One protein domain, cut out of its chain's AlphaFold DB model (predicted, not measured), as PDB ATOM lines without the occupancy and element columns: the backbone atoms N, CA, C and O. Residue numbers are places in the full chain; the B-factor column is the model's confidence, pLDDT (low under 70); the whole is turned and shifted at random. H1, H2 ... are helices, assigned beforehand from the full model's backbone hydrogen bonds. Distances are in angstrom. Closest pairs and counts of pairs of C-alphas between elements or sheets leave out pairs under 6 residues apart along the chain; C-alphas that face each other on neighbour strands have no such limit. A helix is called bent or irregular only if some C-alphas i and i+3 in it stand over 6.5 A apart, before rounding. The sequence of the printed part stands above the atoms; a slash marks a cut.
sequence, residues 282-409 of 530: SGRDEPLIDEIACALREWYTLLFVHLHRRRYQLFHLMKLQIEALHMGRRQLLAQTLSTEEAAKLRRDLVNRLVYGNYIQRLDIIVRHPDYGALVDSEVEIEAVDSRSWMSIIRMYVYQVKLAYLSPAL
ATOM      1  N   SER A 282       5.288  41.314 -13.966       80.00
ATOM      2  CA  SER A 282       4.432  40.292 -13.360       80.00
ATOM      3  C   SER A 282       3.625  40.823 -12.175       80.00
ATOM      4  O   SER A 282       2.496  40.386 -11.986       80.00
ATOM      5  N   GLY A 283       4.167  41.770 -11.407       78.94
ATOM      6  CA  GLY A 283       3.446  42.417 -10.315       78.94
ATOM      7  C   GLY A 283       2.314  43.337 -10.764       78.94
ATOM      8  O   GLY A 283       1.373  43.545 -10.010       78.94
ATOM      9  N   ARG A 284       2.323  43.821 -12.014       77.75
ATOM     10  CA  ARG A 284       1.167  44.553 -12.568       77.75
ATOM     11  C   ARG A 284      -0.070  43.673 -12.695       77.75
ATOM     12  O   ARG A 284      -1.175  44.139 -12.443       77.75
ATOM     13  N   ASP A 285       0.122  42.417 -13.089       80.19
ATOM     14  CA  ASP A 285      -0.973  41.454 -13.205       80.19
ATOM     15  C   ASP A 285      -1.294  40.823 -11.838       80.19
ATOM     16  O   ASP A 285      -2.462  40.614 -11.496       80.19
ATOM     17  N   GLU A 286      -0.253  40.548 -11.047       85.88
ATOM     18  CA  GLU A 286      -0.314  39.852  -9.764       85.88
ATOM     19  C   GLU A 286       0.427  40.658  -8.667       85.88
ATOM     20  O   GLU A 286       1.581  40.354  -8.339       85.88
ATOM     21  N   PRO A 287      -0.224  41.666  -8.055       83.75
ATOM     22  CA  PRO A 287       0.418  42.657  -7.172       83.75
ATOM     23  C   PRO A 287       1.090  42.053  -5.940       83.75
ATOM     24  O   PRO A 287       2.086  42.573  -5.432       83.75
ATOM     25  N   LEU A 288       0.606  40.894  -5.497       88.38
ATOM     26  CA  LEU A 288       1.167  40.175  -4.362       88.38
ATOM     27  C   LEU A 288       2.614  39.698  -4.612       88.38
ATOM     28  O   LEU A 288       3.354  39.458  -3.660       88.38
ATOM     29  N   ILE A 289       3.051  39.557  -5.870       91.00
ATOM     30  CA  ILE A 289       4.414  39.110  -6.212       91.00
ATOM     31  C   ILE A 289       5.467  40.117  -5.750       91.00
ATOM     32  O   ILE A 289       6.479  39.713  -5.161       91.00
ATOM     33  N   ASP A 290       5.248  41.392  -6.047       87.38
ATOM     34  CA  ASP A 290       6.191  42.469  -5.740       87.38
ATOM     35  C   ASP A 290       6.136  42.801  -4.256       87.38
ATOM     36  O   ASP A 290       7.164  42.957  -3.600       87.38
ATOM     37  N   GLU A 291       4.938  42.757  -3.682       88.19
ATOM     38  CA  GLU A 291       4.763  42.944  -2.254       88.19
ATOM     39  C   GLU A 291       5.460  41.855  -1.426       88.19
ATOM     40  O   GLU A 291       6.166  42.167  -0.465       88.19
ATOM     41  N   ILE A 292       5.331  40.575  -1.807       91.75
ATOM     42  CA  ILE A 292       6.077  39.501  -1.143       91.75
ATOM     43  C   ILE A 292       7.581  39.725  -1.315       91.75
ATOM     44  O   ILE A 292       8.327  39.514  -0.365       91.75
ATOM     45  N   ALA A 293       8.056  40.152  -2.489       89.31
ATOM     46  CA  ALA A 293       9.479  40.436  -2.681       89.31
ATOM     47  C   ALA A 293       9.973  41.545  -1.735       89.31
ATOM     48  O   ALA A 293      11.029  41.397  -1.113       89.31
ATOM     49  N   CYS A 294       9.182  42.605  -1.568       85.75
ATOM     50  CA  CYS A 294       9.479  43.691  -0.647       85.75
ATOM     51  C   CYS A 294       9.506  43.209   0.814       85.75
ATOM     52  O   CYS A 294      10.530  43.356   1.487       85.75
ATOM     53  N   ALA A 295       8.455  42.517   1.264       90.62
ATOM     54  CA  ALA A 295       8.370  41.967   2.617       90.62
ATOM     55  C   ALA A 295       9.507  40.978   2.920       90.62
ATOM     56  O   ALA A 295      10.082  40.993   4.006       90.62
ATOM     57  N   LEU A 296       9.882  40.130   1.956       92.31
ATOM     58  CA  LEU A 296      10.990  39.195   2.131       92.31
ATOM     59  C   LEU A 296      12.318  39.923   2.359       92.31
ATOM     60  O   LEU A 296      13.063  39.509   3.244       92.31
ATOM     61  N   ARG A 297      12.623  40.998   1.619       86.94
ATOM     62  CA  ARG A 297      13.864  41.774   1.827       86.94
ATOM     63  C   ARG A 297      13.910  42.410   3.216       86.94
ATOM     64  O   ARG A 297      14.937  42.312   3.893       86.94
ATOM     65  N   GLU A 298      12.796  42.984   3.667       87.19
ATOM     66  CA  GLU A 298      12.677  43.526   5.023       87.19
ATOM     67  C   GLU A 298      12.893  42.424   6.074       87.19
ATOM     68  O   GLU A 298      13.761  42.531   6.945       87.19
ATOM     69  N   TRP A 299      12.180  41.302   5.955       93.56
ATOM     70  CA  TRP A 299      12.240  40.222   6.940       93.56
ATOM     71  C   TRP A 299      13.598  39.507   6.958       93.56
ATOM     72  O   TRP A 299      14.087  39.159   8.034       93.56
ATOM     73  N   TYR A 300      14.252  39.314   5.804       91.00
ATOM     74  CA  TYR A 300      15.613  38.768   5.739       91.00
ATOM     75  C   TYR A 300      16.616  39.661   6.472       91.00
ATOM     76  O   TYR A 300      17.484  39.150   7.182       91.00
ATOM     77  N   THR A 301      16.469  40.982   6.367       86.56
ATOM     78  CA  THR A 301      17.308  41.942   7.099       86.56
ATOM     79  C   THR A 301      17.082  41.820   8.610       86.56
ATOM     80  O   THR A 301      18.033  41.752   9.397       86.56
ATOM     81  N   LEU A 302      15.824  41.672   9.038       89.00
ATOM     82  CA  LEU A 302      15.461  41.486  10.447       89.00
ATOM     83  C   LEU A 302      15.937  40.148  11.040       89.00
ATOM     84  O   LEU A 302      16.167  40.070  12.254       89.00
ATOM     85  N   LEU A 303      16.181  39.112  10.227       91.12
ATOM     86  CA  LEU A 303      16.760  37.854  10.717       91.12
ATOM     87  C   LEU A 303      18.117  38.069  11.402       91.12
ATOM     88  O   LEU A 303      18.368  37.478  12.458       91.12
ATOM     89  N   PHE A 304      18.975  38.940  10.858       88.75
ATOM     90  CA  PHE A 304      20.264  39.270  11.478       88.75
ATOM     91  C   PHE A 304      20.072  39.949  12.838       88.75
ATOM     92  O   PHE A 304      20.760  39.617  13.807       88.75
ATOM     93  N   VAL A 305      19.075  40.832  12.946       88.25
ATOM     94  CA  VAL A 305      18.705  41.494  14.204       88.25
ATOM     95  C   VAL A 305      18.219  40.474  15.235       88.25
ATOM     96  O   VAL A 305      18.610  40.533  16.405       88.25
ATOM     97  N   HIS A 306      17.388  39.510  14.832       89.88
ATOM     98  CA  HIS A 306      16.909  38.449  15.719       89.88
ATOM     99  C   HIS A 306      18.042  37.553  16.219       89.88
ATOM    100  O   HIS A 306      18.069  37.221  17.409       89.88
ATOM    101  N   LEU A 307      18.987  37.205  15.342       91.56
ATOM    102  CA  LEU A 307      20.162  36.418  15.698       91.56
ATOM    103  C   LEU A 307      21.049  37.171  16.697       91.56
ATOM    104  O   LEU A 307      21.398  36.625  17.743       91.56
ATOM    105  N   HIS A 308      21.337  38.447  16.427       91.75
ATOM    106  CA  HIS A 308      22.139  39.297  17.308       91.75
ATOM    107  C   HIS A 308      21.493  39.463  18.694       91.75
ATOM    108  O   HIS A 308      22.154  39.327  19.724       91.75
ATOM    109  N   ARG A 309      20.167  39.657  18.739       92.00
ATOM    110  CA  ARG A 309      19.380  39.740  19.984       92.00
ATOM    111  C   ARG A 309      19.105  38.381  20.640       92.00
ATOM    112  O   ARG A 309      18.370  38.330  21.625       92.00
ATOM    113  N   ARG A 310      19.665  37.283  20.113       94.56
ATOM    114  CA  ARG A 310      19.500  35.906  20.617       94.56
ATOM    115  C   ARG A 310      18.039  35.437  20.687       94.56
ATOM    116  O   ARG A 310      17.698  34.556  21.476       94.56
ATOM    117  N   ARG A 311      17.157  35.993  19.852       92.44
ATOM    118  CA  ARG A 311      15.736  35.608  19.757       92.44
ATOM    119  C   ARG A 311      15.567  34.415  18.813       92.44
ATOM    120  O   ARG A 311      14.890  34.510  17.793       92.44
ATOM    121  N   TYR A 312      16.193  33.285  19.140       94.44
ATOM    122  CA  TYR A 312      16.288  32.133  18.231       94.44
ATOM    123  C   TYR A 312      14.935  31.510  17.860       94.44
ATOM    124  O   TYR A 312      14.767  31.036  16.739       94.44
ATOM    125  N   GLN A 313      13.955  31.544  18.770       92.44
ATOM    126  CA  GLN A 313      12.600  31.057  18.491       92.44
ATOM    127  C   GLN A 313      11.918  31.891  17.400       92.44
ATOM    128  O   GLN A 313      11.429  31.335  16.418       92.44
ATOM    129  N   LEU A 314      11.950  33.223  17.537       89.62
ATOM    130  CA  LEU A 314      11.404  34.141  16.538       89.62
ATOM    131  C   LEU A 314      12.167  34.031  15.214       89.62
ATOM    132  O   LEU A 314      11.545  33.972  14.163       89.62
ATOM    133  N   PHE A 315      13.497  33.915  15.266       94.06
ATOM    134  CA  PHE A 315      14.322  33.678  14.080       94.06
ATOM    135  C   PHE A 315      13.874  32.429  13.308       94.06
ATOM    136  O   PHE A 315      13.665  32.497  12.100       94.06
ATOM    137  N   HIS A 316      13.701  31.292  13.990       93.00
ATOM    138  CA  HIS A 316      13.308  30.048  13.327       93.00
ATOM    139  C   HIS A 316      11.882  30.127  12.771       93.00
ATOM    140  O   HIS A 316      11.639  29.711  11.640       93.00
ATOM    141  N   LEU A 317      10.959  30.724  13.529       92.50
ATOM    142  CA  LEU A 317       9.589  30.957  13.082       92.50
ATOM    143  C   LEU A 317       9.541  31.853  11.835       92.50
ATOM    144  O   LEU A 317       8.829  31.540  10.883       92.50
ATOM    145  N   MET A 318      10.327  32.931  11.807       93.75
ATOM    146  CA  MET A 318      10.393  33.837  10.659       93.75
ATOM    147  C   MET A 318      11.064  33.217   9.452       93.75
ATOM    148  O   MET A 318      10.551  33.366   8.348       93.75
ATOM    149  N   LYS A 319      12.112  32.416   9.651       93.62
ATOM    150  CA  LYS A 319      12.697  31.621   8.572       93.62
ATOM    151  C   LYS A 319      11.649  30.723   7.892       93.62
ATOM    152  O   LYS A 319      11.586  30.697   6.668       93.62
ATOM    153  N   LEU A 320      10.792  30.050   8.664       92.94
ATOM    154  CA  LEU A 320       9.724  29.205   8.112       92.94
ATOM    155  C   LEU A 320       8.670  30.011   7.336       92.94
ATOM    156  O   LEU A 320       8.224  29.574   6.276       92.94
ATOM    157  N   GLN A 321       8.268  31.188   7.832       92.62
ATOM    158  CA  GLN A 321       7.318  32.040   7.102       92.62
ATOM    159  C   GLN A 321       7.923  32.598   5.811       92.62
ATOM    160  O   GLN A 321       7.245  32.603   4.785       92.62
ATOM    161  N   ILE A 322       9.197  32.998   5.841       94.44
ATOM    162  CA  ILE A 322       9.965  33.431   4.667       94.44
ATOM    163  C   ILE A 322       9.995  32.326   3.606       94.44
ATOM    164  O   ILE A 322       9.659  32.572   2.450       94.44
ATOM    165  N   GLU A 323      10.340  31.094   3.989       95.06
ATOM    166  CA  GLU A 323      10.388  29.952   3.068       95.06
ATOM    167  C   GLU A 323       9.011  29.652   2.452       95.06
ATOM    168  O   GLU A 323       8.907  29.412   1.245       95.06
ATOM    169  N   ALA A 324       7.946  29.720   3.259       93.62
ATOM    170  CA  ALA A 324       6.575  29.515   2.800       93.62
ATOM    171  C   ALA A 324       6.112  30.612   1.825       93.62
ATOM    172  O   ALA A 324       5.572  30.294   0.763       93.62
ATOM    173  N   LEU A 325       6.354  31.889   2.144       94.88
ATOM    174  CA  LEU A 325       6.036  33.019   1.265       94.88
ATOM    175  C   LEU A 325       6.827  32.957  -0.041       94.88
ATOM    176  O   LEU A 325       6.259  33.128  -1.117       94.88
ATOM    177  N   HIS A 326       8.121  32.644   0.034       94.12
ATOM    178  CA  HIS A 326       8.966  32.505  -1.145       94.12
ATOM    179  C   HIS A 326       8.489  31.357  -2.053       94.12
ATOM    180  O   HIS A 326       8.498  31.485  -3.278       94.12
ATOM    181  N   MET A 327       8.029  30.238  -1.479       95.00
ATOM    182  CA  MET A 327       7.416  29.155  -2.254       95.00
ATOM    183  C   MET A 327       6.106  29.592  -2.916       95.00
ATOM    184  O   MET A 327       5.937  29.363  -4.111       95.00
ATOM    185  N   GLY A 328       5.209  30.243  -2.173       94.50
ATOM    186  CA  GLY A 328       3.946  30.735  -2.724       94.50
ATOM    187  C   GLY A 328       4.142  31.754  -3.844       94.50
ATOM    188  O   GLY A 328       3.521  31.633  -4.895       94.50
ATOM    189  N   ARG A 329       5.094  32.682  -3.692       94.56
ATOM    190  CA  ARG A 329       5.475  33.625  -4.754       94.56
ATOM    191  C   ARG A 329       5.913  32.906  -6.032       94.56
ATOM    192  O   ARG A 329       5.510  33.301  -7.122       94.56
ATOM    193  N   ARG A 330       6.710  31.834  -5.924       94.94
ATOM    194  CA  ARG A 330       7.101  31.024  -7.094       94.94
ATOM    195  C   ARG A 330       5.912  30.328  -7.752       94.94
ATOM    196  O   ARG A 330       5.900  30.212  -8.970       94.94
ATOM    197  N   GLN A 331       4.935  29.872  -6.971       94.81
ATOM    198  CA  GLN A 331       3.720  29.254  -7.513       94.81
ATOM    199  C   GLN A 331       2.861  30.268  -8.277       94.81
ATOM    200  O   GLN A 331       2.388  29.948  -9.364       94.81
ATOM    201  N   LEU A 332       2.724  31.495  -7.762       92.50
ATOM    202  CA  LEU A 332       2.045  32.583  -8.474       92.50
ATOM    203  C   LEU A 332       2.763  32.937  -9.785       92.50
ATOM    204  O   LEU A 332       2.131  33.002 -10.835       92.50
ATOM    205  N   LEU A 333       4.094  33.067  -9.747       92.56
ATOM    206  CA  LEU A 333       4.914  33.322 -10.937       92.56
ATOM    207  C   LEU A 333       4.846  32.203 -11.984       92.56
ATOM    208  O   LEU A 333       4.988  32.476 -13.172       92.56
ATOM    209  N   ALA A 334       4.653  30.952 -11.563       92.25
ATOM    210  CA  ALA A 334       4.564  29.820 -12.482       92.25
ATOM    211  C   ALA A 334       3.281  29.842 -13.330       92.25
ATOM    212  O   ALA A 334       3.262  29.223 -14.390       92.25
ATOM    213  N   GLN A 335       2.223  30.527 -12.873       87.94
ATOM    214  CA  GLN A 335       0.931  30.643 -13.564       87.94
ATOM    215  C   GLN A 335       0.312  29.289 -13.981       87.94
ATOM    216  O   GLN A 335      -0.431  29.202 -14.955       87.94
ATOM    217  N   THR A 336       0.598  28.213 -13.238       92.44
ATOM    218  CA  THR A 336       0.083  26.857 -13.518       92.44
ATOM    219  C   THR A 336      -1.164  26.489 -12.711       92.44
ATOM    220  O   THR A 336      -1.660  25.374 -12.838       92.44
ATOM    221  N   LEU A 337      -1.623  27.377 -11.828       90.25
ATOM    222  CA  LEU A 337      -2.762  27.140 -10.941       90.25
ATOM    223  C   LEU A 337      -4.075  27.518 -11.625       90.25
ATOM    224  O   LEU A 337      -4.124  28.453 -12.425       90.25
ATOM    225  N   SER A 338      -5.156  26.830 -11.260       93.38
ATOM    226  CA  SER A 338      -6.501  27.290 -11.613       93.38
ATOM    227  C   SER A 338      -6.842  28.614 -10.915       93.38
ATOM    228  O   SER A 338      -6.202  29.011  -9.939       93.38
ATOM    229  N   THR A 339      -7.881  29.304 -11.388       88.25
ATOM    230  CA  THR A 339      -8.337  30.579 -10.805       88.25
ATOM    231  C   THR A 339      -8.724  30.443  -9.330       88.25
ATOM    232  O   THR A 339      -8.402  31.318  -8.527       88.25
ATOM    233  N   GLU A 340      -9.369  29.336  -8.958       89.31
ATOM    234  CA  GLU A 340      -9.793  29.048  -7.583       89.31
ATOM    235  C   GLU A 340      -8.604  28.714  -6.672       89.31
ATOM    236  O   GLU A 340      -8.505  29.230  -5.555       89.31
ATOM    237  N   GLU A 341      -7.667  27.890  -7.152       92.06
ATOM    238  CA  GLU A 341      -6.443  27.558  -6.414       92.06
ATOM    239  C   GLU A 341      -5.555  28.789  -6.223       92.06
ATOM    240  O   GLU A 341      -5.022  28.990  -5.131       92.06
ATOM    241  N   ALA A 342      -5.444  29.640  -7.245       89.88
ATOM    242  CA  ALA A 342      -4.724  30.905  -7.160       89.88
ATOM    243  C   ALA A 342      -5.373  31.850  -6.137       89.88
ATOM    244  O   ALA A 342      -4.673  32.393  -5.287       89.88
ATOM    245  N   ALA A 343      -6.704  31.995  -6.141       86.81
ATOM    246  CA  ALA A 343      -7.412  32.814  -5.153       86.81
ATOM    247  C   ALA A 343      -7.217  32.295  -3.719       86.81
ATOM    248  O   ALA A 343      -7.002  33.074  -2.789       86.81
ATOM    249  N   LYS A 344      -7.238  30.970  -3.526       88.50
ATOM    250  CA  LYS A 344      -6.931  30.362  -2.225       88.50
ATOM    251  C   LYS A 344      -5.490  30.637  -1.800       88.50
ATOM    252  O   LYS A 344      -5.267  31.046  -0.663       88.50
ATOM    253  N   LEU A 345      -4.533  30.454  -2.708       90.75
ATOM    254  CA  LEU A 345      -3.126  30.725  -2.441       90.75
ATOM    255  C   LEU A 345      -2.898  32.198  -2.072       90.75
ATOM    256  O   LEU A 345      -2.194  32.467  -1.104       90.75
ATOM    257  N   ARG A 346      -3.526  33.153  -2.772       89.50
ATOM    258  CA  ARG A 346      -3.440  34.588  -2.444       89.50
ATOM    259  C   ARG A 346      -3.912  34.875  -1.025       89.50
ATOM    260  O   ARG A 346      -3.170  35.490  -0.262       89.50
ATOM    261  N   ARG A 347      -5.084  34.360  -0.635       85.81
ATOM    262  CA  ARG A 347      -5.602  34.493   0.739       85.81
ATOM    263  C   ARG A 347      -4.619  33.945   1.774       85.81
ATOM    264  O   ARG A 347      -4.335  34.612   2.770       85.81
ATOM    265  N   ASP A 348      -4.057  32.765   1.524       87.81
ATOM    266  CA  ASP A 348      -3.078  32.143   2.421       87.81
ATOM    267  C   ASP A 348      -1.792  32.980   2.540       87.81
ATOM    268  O   ASP A 348      -1.237  33.121   3.633       87.81
ATOM    269  N   LEU A 349      -1.317  33.567   1.439       90.94
ATOM    270  CA  LEU A 349      -0.114  34.404   1.420       90.94
ATOM    271  C   LEU A 349      -0.334  35.766   2.089       90.94
ATOM    272  O   LEU A 349       0.507  36.182   2.885       90.94
ATOM    273  N   VAL A 350      -1.482  36.411   1.865       88.25
ATOM    274  CA  VAL A 350      -1.889  37.636   2.576       88.25
ATOM    275  C   VAL A 350      -1.920  37.396   4.087       88.25
ATOM    276  O   VAL A 350      -1.348  38.171   4.854       88.25
ATOM    277  N   ASN A 351      -2.504  36.278   4.528       86.06
ATOM    278  CA  ASN A 351      -2.533  35.909   5.944       86.06
ATOM    279  C   ASN A 351      -1.132  35.725   6.534       86.06
ATOM    280  O   ASN A 351      -0.874  36.149   7.662       86.06
ATOM    281  N   ARG A 352      -0.212  35.122   5.774       89.44
ATOM    282  CA  ARG A 352       1.186  34.960   6.194       89.44
ATOM    283  C   ARG A 352       1.919  36.292   6.293       89.44
ATOM    284  O   ARG A 352       2.639  36.475   7.270       89.44
ATOM    285  N   LEU A 353       1.716  37.214   5.347       90.38
ATOM    286  CA  LEU A 353       2.277  38.571   5.400       90.38
ATOM    287  C   LEU A 353       1.817  39.309   6.660       90.38
ATOM    288  O   LEU A 353       2.640  39.793   7.434       90.38
ATOM    289  N   VAL A 354       0.507  39.321   6.918       87.56
ATOM    290  CA  VAL A 354      -0.067  39.956   8.115       87.56
ATOM    291  C   VAL A 354       0.481  39.320   9.391       87.56
ATOM    292  O   VAL A 354       0.885  40.027  10.312       87.56
ATOM    293  N   TYR A 355       0.517  37.988   9.460       86.38
ATOM    294  CA  TYR A 355       1.017  37.277  10.634       86.38
ATOM    295  C   TYR A 355       2.506  37.539  10.886       86.38
ATOM    296  O   TYR A 355       2.897  37.794  12.025       86.38
ATOM    297  N   GLY A 356       3.337  37.512   9.841       90.06
ATOM    298  CA  GLY A 356       4.764  37.788   9.968       90.06
ATOM    299  C   GLY A 356       5.052  39.220  10.409       90.06
ATOM    300  O   GLY A 356       5.873  39.409  11.308       90.06
ATOM    301  N   ASN A 357       4.313  40.203   9.884       90.38
ATOM    302  CA  ASN A 357       4.400  41.588  10.354       90.38
ATOM    303  C   ASN A 357       3.972  41.695  11.822       90.38
ATOM    304  O   ASN A 357       4.701  42.244  12.646       90.38
ATOM    305  N   TYR A 358       2.847  41.077  12.187       87.00
ATOM    306  CA  TYR A 358       2.337  41.097  13.556       87.00
ATOM    307  C   TYR A 358       3.345  40.546  14.581       87.00
ATOM    308  O   TYR A 358       3.608  41.174  15.616       87.00
ATOM    309  N   ILE A 359       3.943  39.378  14.319       86.81
ATOM    310  CA  ILE A 359       4.869  38.769  15.284       86.81
ATOM    311  C   ILE A 359       6.230  39.473  15.341       86.81
ATOM    312  O   ILE A 359       6.882  39.431  16.384       86.81
ATOM    313  N   GLN A 360       6.638  40.149  14.262       87.19
ATOM    314  CA  GLN A 360       7.833  41.000  14.246       87.19
ATOM    315  C   GLN A 360       7.580  42.407  14.795       87.19
ATOM    316  O   GLN A 360       8.551  43.123  15.035       87.19
ATOM    317  N   ARG A 361       6.315  42.764  15.076       87.00
ATOM    318  CA  ARG A 361       5.876  44.110  15.495       87.00
ATOM    319  C   ARG A 361       6.121  45.171  14.415       87.00
ATOM    320  O   ARG A 361       6.547  46.278  14.724       87.00
ATOM    321  N   LEU A 362       5.869  44.796  13.166       87.31
ATOM    322  CA  LEU A 362       5.846  45.688  12.008       87.31
ATOM    323  C   LEU A 362       4.421  46.170  11.735       87.31
ATOM    324  O   LEU A 362       3.449  45.615  12.263       87.31
ATOM    325  N   ASP A 363       4.305  47.167  10.865       86.06
ATOM    326  CA  ASP A 363       3.021  47.738  10.485       86.06
ATOM    327  C   ASP A 363       2.134  46.726   9.747       86.06
ATOM    328  O   ASP A 363       2.571  45.917   8.916       86.06
ATOM    329  N   ILE A 364       0.841  46.767  10.068       85.88
ATOM    330  CA  ILE A 364      -0.169  45.916   9.442       85.88
ATOM    331  C   ILE A 364      -0.775  46.672   8.270       85.88
ATOM    332  O   ILE A 364      -1.482  47.666   8.447       85.88
ATOM    333  N   ILE A 365      -0.510  46.143   7.080       84.88
ATOM    334  CA  ILE A 365      -0.986  46.667   5.803       84.88
ATOM    335  C   ILE A 365      -2.244  45.898   5.388       84.88
ATOM    336  O   ILE A 365      -2.269  44.661   5.420       84.88
ATOM    337  N   VAL A 366      -3.290  46.633   5.011       81.00
ATOM    338  CA  VAL A 366      -4.571  46.069   4.574       81.00
ATOM    339  C   VAL A 366      -4.517  45.774   3.081       81.00
ATOM    340  O   VAL A 366      -4.188  46.641   2.276       81.00
ATOM    341  N   ARG A 367      -4.866  44.539   2.724       82.06
ATOM    342  CA  ARG A 367      -4.838  44.031   1.350       82.06
ATOM    343  C   ARG A 367      -6.215  43.548   0.944       82.06
ATOM    344  O   ARG A 367      -6.981  43.088   1.797       82.06
ATOM    345  N   HIS A 368      -6.503  43.589  -0.352       74.00
ATOM    346  CA  HIS A 368      -7.664  42.898  -0.875       74.00
ATOM    347  C   HIS A 368      -7.458  41.387  -0.678       74.00
ATOM    348  O   HIS A 368      -6.444  40.840  -1.104       74.00
ATOM    349  N   PRO A 369      -8.403  40.671  -0.070       63.38
ATOM    350  CA  PRO A 369      -8.215  39.268   0.293       63.38
ATOM    351  C   PRO A 369      -8.137  38.324  -0.909       63.38
ATOM    352  O   PRO A 369      -7.308  37.422  -0.899       63.38
ATOM    353  N   ASP A 370      -8.949  38.532  -1.950       65.94
ATOM    354  CA  ASP A 370      -8.951  37.626  -3.111       65.94
ATOM    355  C   ASP A 370      -7.931  37.988  -4.196       65.94
ATOM    356  O   ASP A 370      -7.389  37.096  -4.848       65.94
ATOM    357  N   TYR A 371      -7.661  39.281  -4.401       71.25
ATOM    358  CA  TYR A 371      -6.720  39.769  -5.408       71.25
ATOM    359  C   TYR A 371      -5.314  40.034  -4.846       71.25
ATOM    360  O   TYR A 371      -4.337  39.982  -5.582       71.25
ATOM    361  N   GLY A 372      -5.181  40.267  -3.538       69.75
ATOM    362  CA  GLY A 372      -3.897  40.540  -2.889       69.75
ATOM    363  C   GLY A 372      -3.361  41.957  -3.103       69.75
ATOM    364  O   GLY A 372      -2.329  42.279  -2.531       69.75
ATOM    365  N   ALA A 373      -4.042  42.803  -3.883       74.00
ATOM    366  CA  ALA A 373      -3.638  44.189  -4.101       74.00
ATOM    367  C   ALA A 373      -3.697  45.028  -2.822       74.00
ATOM    368  O   ALA A 373      -4.517  44.780  -1.930       74.00
ATOM    369  N   LEU A 374      -2.859  46.064  -2.775       71.38
ATOM    370  CA  LEU A 374      -2.985  47.114  -1.778       71.38
ATOM    371  C   LEU A 374      -4.321  47.824  -1.951       71.38
ATOM    372  O   LEU A 374      -4.766  48.104  -3.063       71.38
ATOM    373  N   VAL A 375      -4.962  48.073  -0.820       68.69
ATOM    374  CA  VAL A 375      -6.238  48.762  -0.797       68.69
ATOM    375  C   VAL A 375      -5.986  50.257  -0.899       68.69
ATOM    376  O   VAL A 375      -5.333  50.823  -0.024       68.69
ATOM    377  N   ASP A 376      -6.537  50.884  -1.934       65.25
ATOM    378  CA  ASP A 376      -6.495  52.334  -2.087       65.25
ATOM    379  C   ASP A 376      -7.780  52.974  -1.548       65.25
ATOM    380  O   ASP A 376      -8.889  52.439  -1.661       65.25
ATOM    381  N   SER A 377      -7.607  54.138  -0.933       59.25
ATOM    382  CA  SER A 377      -8.681  54.984  -0.431       59.25
ATOM    383  C   SER A 377      -8.869  56.260  -1.250       59.25
ATOM    384  O   SER A 377      -9.903  56.924  -1.109       59.25
ATOM    385  N   GLU A 378      -7.906  56.596  -2.114       56.31
ATOM    386  CA  GLU A 378      -7.976  57.755  -2.988       56.31
ATOM    387  C   GLU A 378      -8.946  57.503  -4.149       56.31
ATOM    388  O   GLU A 378      -9.044  56.425  -4.733       56.31
ATOM    389  N   VAL A 379      -9.751  58.522  -4.443       53.72
ATOM    390  CA  VAL A 379     -10.740  58.504  -5.525       53.72
ATOM    391  C   VAL A 379     -10.228  59.437  -6.614       53.72
ATOM    392  O   VAL A 379     -10.760  60.536  -6.801       53.72
ATOM    393  N   GLU A 380      -9.163  59.046  -7.314       48.06
ATOM    394  CA  GLU A 380      -8.821  59.693  -8.582       48.06
ATOM    395  C   GLU A 380      -9.644  59.071  -9.712       48.06
ATOM    396  O   GLU A 380      -9.520  57.900 -10.058       48.06
ATOM    397  N   ILE A 381     -10.533  59.896 -10.270       50.81
ATOM    398  CA  ILE A 381     -11.676  59.535 -11.126       50.81
ATOM    399  C   ILE A 381     -11.291  58.733 -12.387       50.81
ATOM    400  O   ILE A 381     -12.165  58.135 -13.009       50.81
ATOM    401  N   GLU A 382     -10.014  58.674 -12.764       47.69
ATOM    402  CA  GLU A 382      -9.588  58.087 -14.039       47.69
ATOM    403  C   GLU A 382      -8.926  56.703 -13.933       47.69
ATOM    404  O   GLU A 382      -8.754  56.060 -14.969       47.69
ATOM    405  N   ALA A 383      -8.617  56.190 -12.732       46.72
ATOM    406  CA  ALA A 383      -7.972  54.875 -12.599       46.72
ATOM    407  C   ALA A 383      -8.245  54.130 -11.279       46.72
ATOM    408  O   ALA A 383      -7.438  53.291 -10.882       46.72
ATOM    409  N   VAL A 384      -9.371  54.383 -10.598       50.56
ATOM    410  CA  VAL A 384      -9.764  53.518  -9.474       50.56
ATOM    411  C   VAL A 384     -10.044  52.121 -10.025       50.56
ATOM    412  O   VAL A 384     -11.073  51.889 -10.661       50.56
ATOM    413  N   ASP A 385      -9.136  51.178  -9.778       57.00
ATOM    414  CA  ASP A 385      -9.467  49.769  -9.916       57.00
ATOM    415  C   ASP A 385     -10.541  49.462  -8.873       57.00
ATOM    416  O   ASP A 385     -10.270  49.364  -7.675       57.00
ATOM    417  N   SER A 386     -11.792  49.341  -9.326       59.31
ATOM    418  CA  SER A 386     -12.944  49.040  -8.472       59.31
ATOM    419  C   SER A 386     -12.739  47.783  -7.620       59.31
ATOM    420  O   SER A 386     -13.460  47.592  -6.646       59.31
ATOM    421  N   ARG A 387     -11.776  46.922  -7.981       62.22
ATOM    422  CA  ARG A 387     -11.400  45.719  -7.230       62.22
ATOM    423  C   ARG A 387     -10.472  45.989  -6.048       62.22
ATOM    424  O   ARG A 387     -10.391  45.146  -5.168       62.22
ATOM    425  N   SER A 388      -9.794  47.130  -6.008       65.31
ATOM    426  CA  SER A 388      -8.778  47.454  -4.996       65.31
ATOM    427  C   SER A 388      -9.165  48.674  -4.150       65.31
ATOM    428  O   SER A 388      -8.435  49.070  -3.246       65.31
ATOM    429  N   TRP A 389     -10.342  49.251  -4.395       72.69
ATOM    430  CA  TRP A 389     -10.842  50.407  -3.661       72.69
ATOM    431  C   TRP A 389     -11.559  50.027  -2.363       72.69
ATOM    432  O   TRP A 389     -12.451  49.174  -2.344       72.69
ATOM    433  N   MET A 390     -11.252  50.733  -1.275       69.06
ATOM    434  CA  MET A 390     -12.029  50.664  -0.040       69.06
ATOM    435  C   MET A 390     -12.044  52.011   0.682       69.06
ATOM    436  O   MET A 390     -11.031  52.686   0.822       69.06
ATOM    437  N   SER A 391     -13.200  52.379   1.242       70.75
ATOM    438  CA  SER A 391     -13.290  53.547   2.128       70.75
ATOM    439  C   SER A 391     -12.299  53.442   3.294       70.75
ATOM    440  O   SER A 391     -12.179  52.380   3.908       70.75
ATOM    441  N   ILE A 392     -11.690  54.573   3.670       69.75
ATOM    442  CA  ILE A 392     -10.769  54.714   4.814       69.75
ATOM    443  C   ILE A 392     -11.319  54.055   6.085       69.75
ATOM    444  O   ILE A 392     -10.585  53.390   6.809       69.75
ATOM    445  N   ILE A 393     -12.623  54.183   6.354       69.44
ATOM    446  CA  ILE A 393     -13.243  53.585   7.547       69.44
ATOM    447  C   ILE A 393     -13.204  52.063   7.470       69.44
ATOM    448  O   ILE A 393     -12.848  51.400   8.441       69.44
ATOM    449  N   ARG A 394     -13.558  51.496   6.314       72.81
ATOM    450  CA  ARG A 394     -13.478  50.050   6.112       72.81
ATOM    451  C   ARG A 394     -12.025  49.589   6.186       72.81
ATOM    452  O   ARG A 394     -11.769  48.599   6.859       72.81
ATOM    453  N   MET A 395     -11.091  50.329   5.593       74.94
ATOM    454  CA  MET A 395      -9.657  50.059   5.704       74.94
ATOM    455  C   MET A 395      -9.204  50.017   7.167       74.94
ATOM    456  O   MET A 395      -8.628  49.018   7.583       74.94
ATOM    457  N   TYR A 396      -9.564  51.011   7.983       77.56
ATOM    458  CA  TYR A 396      -9.268  51.021   9.419       77.56
ATOM    459  C   TYR A 396      -9.890  49.826  10.154       77.56
ATOM    460  O   TYR A 396      -9.206  49.121  10.892       77.56
ATOM    461  N   VAL A 397     -11.173  49.533   9.917       76.94
ATOM    462  CA  VAL A 397     -11.849  48.370  10.518       76.94
ATOM    463  C   VAL A 397     -11.139  47.069  10.144       76.94
ATOM    464  O   VAL A 397     -10.964  46.203  10.999       76.94
ATOM    465  N   TYR A 398     -10.714  46.916   8.890       76.62
ATOM    466  CA  TYR A 398      -9.951  45.752   8.448       76.62
ATOM    467  C   TYR A 398      -8.568  45.691   9.090       76.62
ATOM    468  O   TYR A 398      -8.170  44.619   9.537       76.62
ATOM    469  N   GLN A 399      -7.865  46.815   9.202       81.69
ATOM    470  CA  GLN A 399      -6.568  46.885   9.869       81.69
ATOM    471  C   GLN A 399      -6.673  46.433  11.328       81.69
ATOM    472  O   GLN A 399      -5.922  45.561  11.763       81.69
ATOM    473  N   VAL A 400      -7.660  46.961  12.055       75.19
ATOM    474  CA  VAL A 400      -7.978  46.580  13.436       75.19
ATOM    475  C   VAL A 400      -8.321  45.091  13.503       75.19
ATOM    476  O   VAL A 400      -7.717  44.351  14.274       75.19
ATOM    477  N   LYS A 401      -9.225  44.596  12.649       72.19
ATOM    478  CA  LYS A 401      -9.571  43.166  12.600       72.19
ATOM    479  C   LYS A 401      -8.340  42.285  12.389       72.19
ATOM    480  O   LYS A 401      -8.173  41.309  13.110       72.19
ATOM    481  N   LEU A 402      -7.462  42.631  11.452       72.19
ATOM    482  CA  LEU A 402      -6.229  41.888  11.196       72.19
ATOM    483  C   LEU A 402      -5.274  41.941  12.398       72.19
ATOM    484  O   LEU A 402      -4.713  40.910  12.764       72.19
ATOM    485  N   ALA A 403      -5.140  43.092  13.058       66.62
ATOM    486  CA  ALA A 403      -4.300  43.253  14.244       66.62
ATOM    487  C   ALA A 403      -4.770  42.413  15.441       66.62
ATOM    488  O   ALA A 403      -3.949  41.787  16.111       66.62
ATOM    489  N   TYR A 404      -6.081  42.364  15.692       64.00
ATOM    490  CA  TYR A 404      -6.643  41.716  16.881       64.00
ATOM    491  C   TYR A 404      -7.080  40.255  16.658       64.00
ATOM    492  O   TYR A 404      -7.126  39.494  17.622       64.00
ATOM    493  N   LEU A 405      -7.361  39.824  15.418       61.72
ATOM    494  CA  LEU A 405      -7.824  38.455  15.108       61.72
ATOM    495  C   LEU A 405      -6.717  37.526  14.579       61.72
ATOM    496  O   LEU A 405      -6.812  36.310  14.744       61.72
ATOM    497  N   SER A 406      -5.638  38.061  13.992       54.84
ATOM    498  CA  SER A 406      -4.502  37.266  13.480       54.84
ATOM    499  C   SER A 406      -3.816  36.347  14.518       54.84
ATOM    500  O   SER A 406      -3.434  35.231  14.147       54.84
ATOM    501  N   PRO A 407      -3.717  36.699  15.823       48.09
ATOM    502  CA  PRO A 407      -3.122  35.811  16.830       48.09
ATOM    503  C   PRO A 407      -3.863  34.477  17.003       48.09
ATOM    504  O   PRO A 407      -3.239  33.479  17.357       48.09
ATOM    505  N   ALA A 408      -5.175  34.449  16.749       45.72
ATOM    506  CA  ALA A 408      -6.015  33.263  16.924       45.72
ATOM    507  C   ALA A 408      -6.031  32.337  15.692       45.72
ATOM    508  O   ALA A 408      -6.367  31.162  15.814       45.72
ATOM    509  N   LEU A 409      -5.659  32.847  14.512       46.47
ATOM    510  CA  LEU A 409      -5.886  32.173  13.226       46.47
ATOM    511  C   LEU A 409      -4.675  31.374  12.711       46.47
ATOM    512  O   LEU A 409      -4.857  30.464  11.911       46.47
TER     513      LEU A 409
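What this domain is: This is residues 282 to 409 of the 530 residues of the protein "DOCK_N domain-containing protein" of Puccinia triticina (isolate 1-1 / race 1 (BBBD)) (UniProt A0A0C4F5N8). Three long helices, H2, H3 and H4, form an up-and-down bundle, well packed between H2 and H3 and between H3 and H4 but with few contacts between H2 and H4. A fourth long helix, H5, crosses H4 about perpendicular, and a long looping link, residues 361 to 391, joins the two; the short H1 comes just before H2. The printed part has 128 residues with five named helices, in the order H1 H2 H3 H4 H5, and no named strand; the class is all helix. It is compact, with a radius of gyration of the C-alphas of 15.4 A and spans of 50 by 36 by 25 A.

How they stand to each other: H1, residues 282 to 285, and H2, residues 288 to 308, touch only at the corner by their link, and only just, with 3 pairs of C-alphas within 8 A; the closest, Gly 283 and Asp 290, are 5.3 A apart. H2 and H3, residues 312 to 334, touch and form a helical hairpin at a shallow tilt of 20 degrees, opposite ways; their closest C-alphas, of His 306 and Phe 315, are 5.7 A apart. H3 and H4, residues 339 to 360, touch and form a second helical hairpin, opposite ways at a shallow tilt of 25 degrees, with the closest C-alphas, of Leu 325 and Leu 349, 6.3 A apart. H2 touches H4 with residues 288 to 295 alone, the same way at a shallow tilt of 29 degrees; the closest C-alphas, of Leu 288 and Arg 346, are 7.5 A apart. H5, residues 392 to 409, touches H4 with residues 402 to 407 alone, about perpendicular at 81 degrees; the closest C-alphas, of Tyr 355 and Ser 406, are 6.2 A apart. H5 is apart from H1, H2 and H3. Every O i to N i+4 pair is within hydrogen-bond range in H3 and H4, 15 of 17 are in H2 and 11 of 14 in H5, and H1 is too short for such a pair.

Where its parts are: H1 begins at C-alpha 282 (4.432, 40.292, -13.360). H2 measures 30.2 A from first to last C-alpha, H3 33.0 A, H4 31.6 A and H5 24.5 A. H4 ends at C-alpha 360 (7.833, 41.000, 14.246). H5 has a kink of 37 degrees near residue 403 and is only just irregular: C-alphas 404 and 407 are 6.9 A apart. It ends at C-alpha 409 (-5.886, 32.173, 13.226).

The domain as a whole: The two C-alphas farthest apart, of Arg 310 and Glu 382, are 50.4 A apart. The printed part has no cut. The links H1 to H2, H2 to H3 and H3 to H4 are tight; H4 to H5 is long, with 31 residues. Mean pLDDT of the printed part is 81.3, and 27 residues are under 70, among them 375 to 388 and 403 to 409.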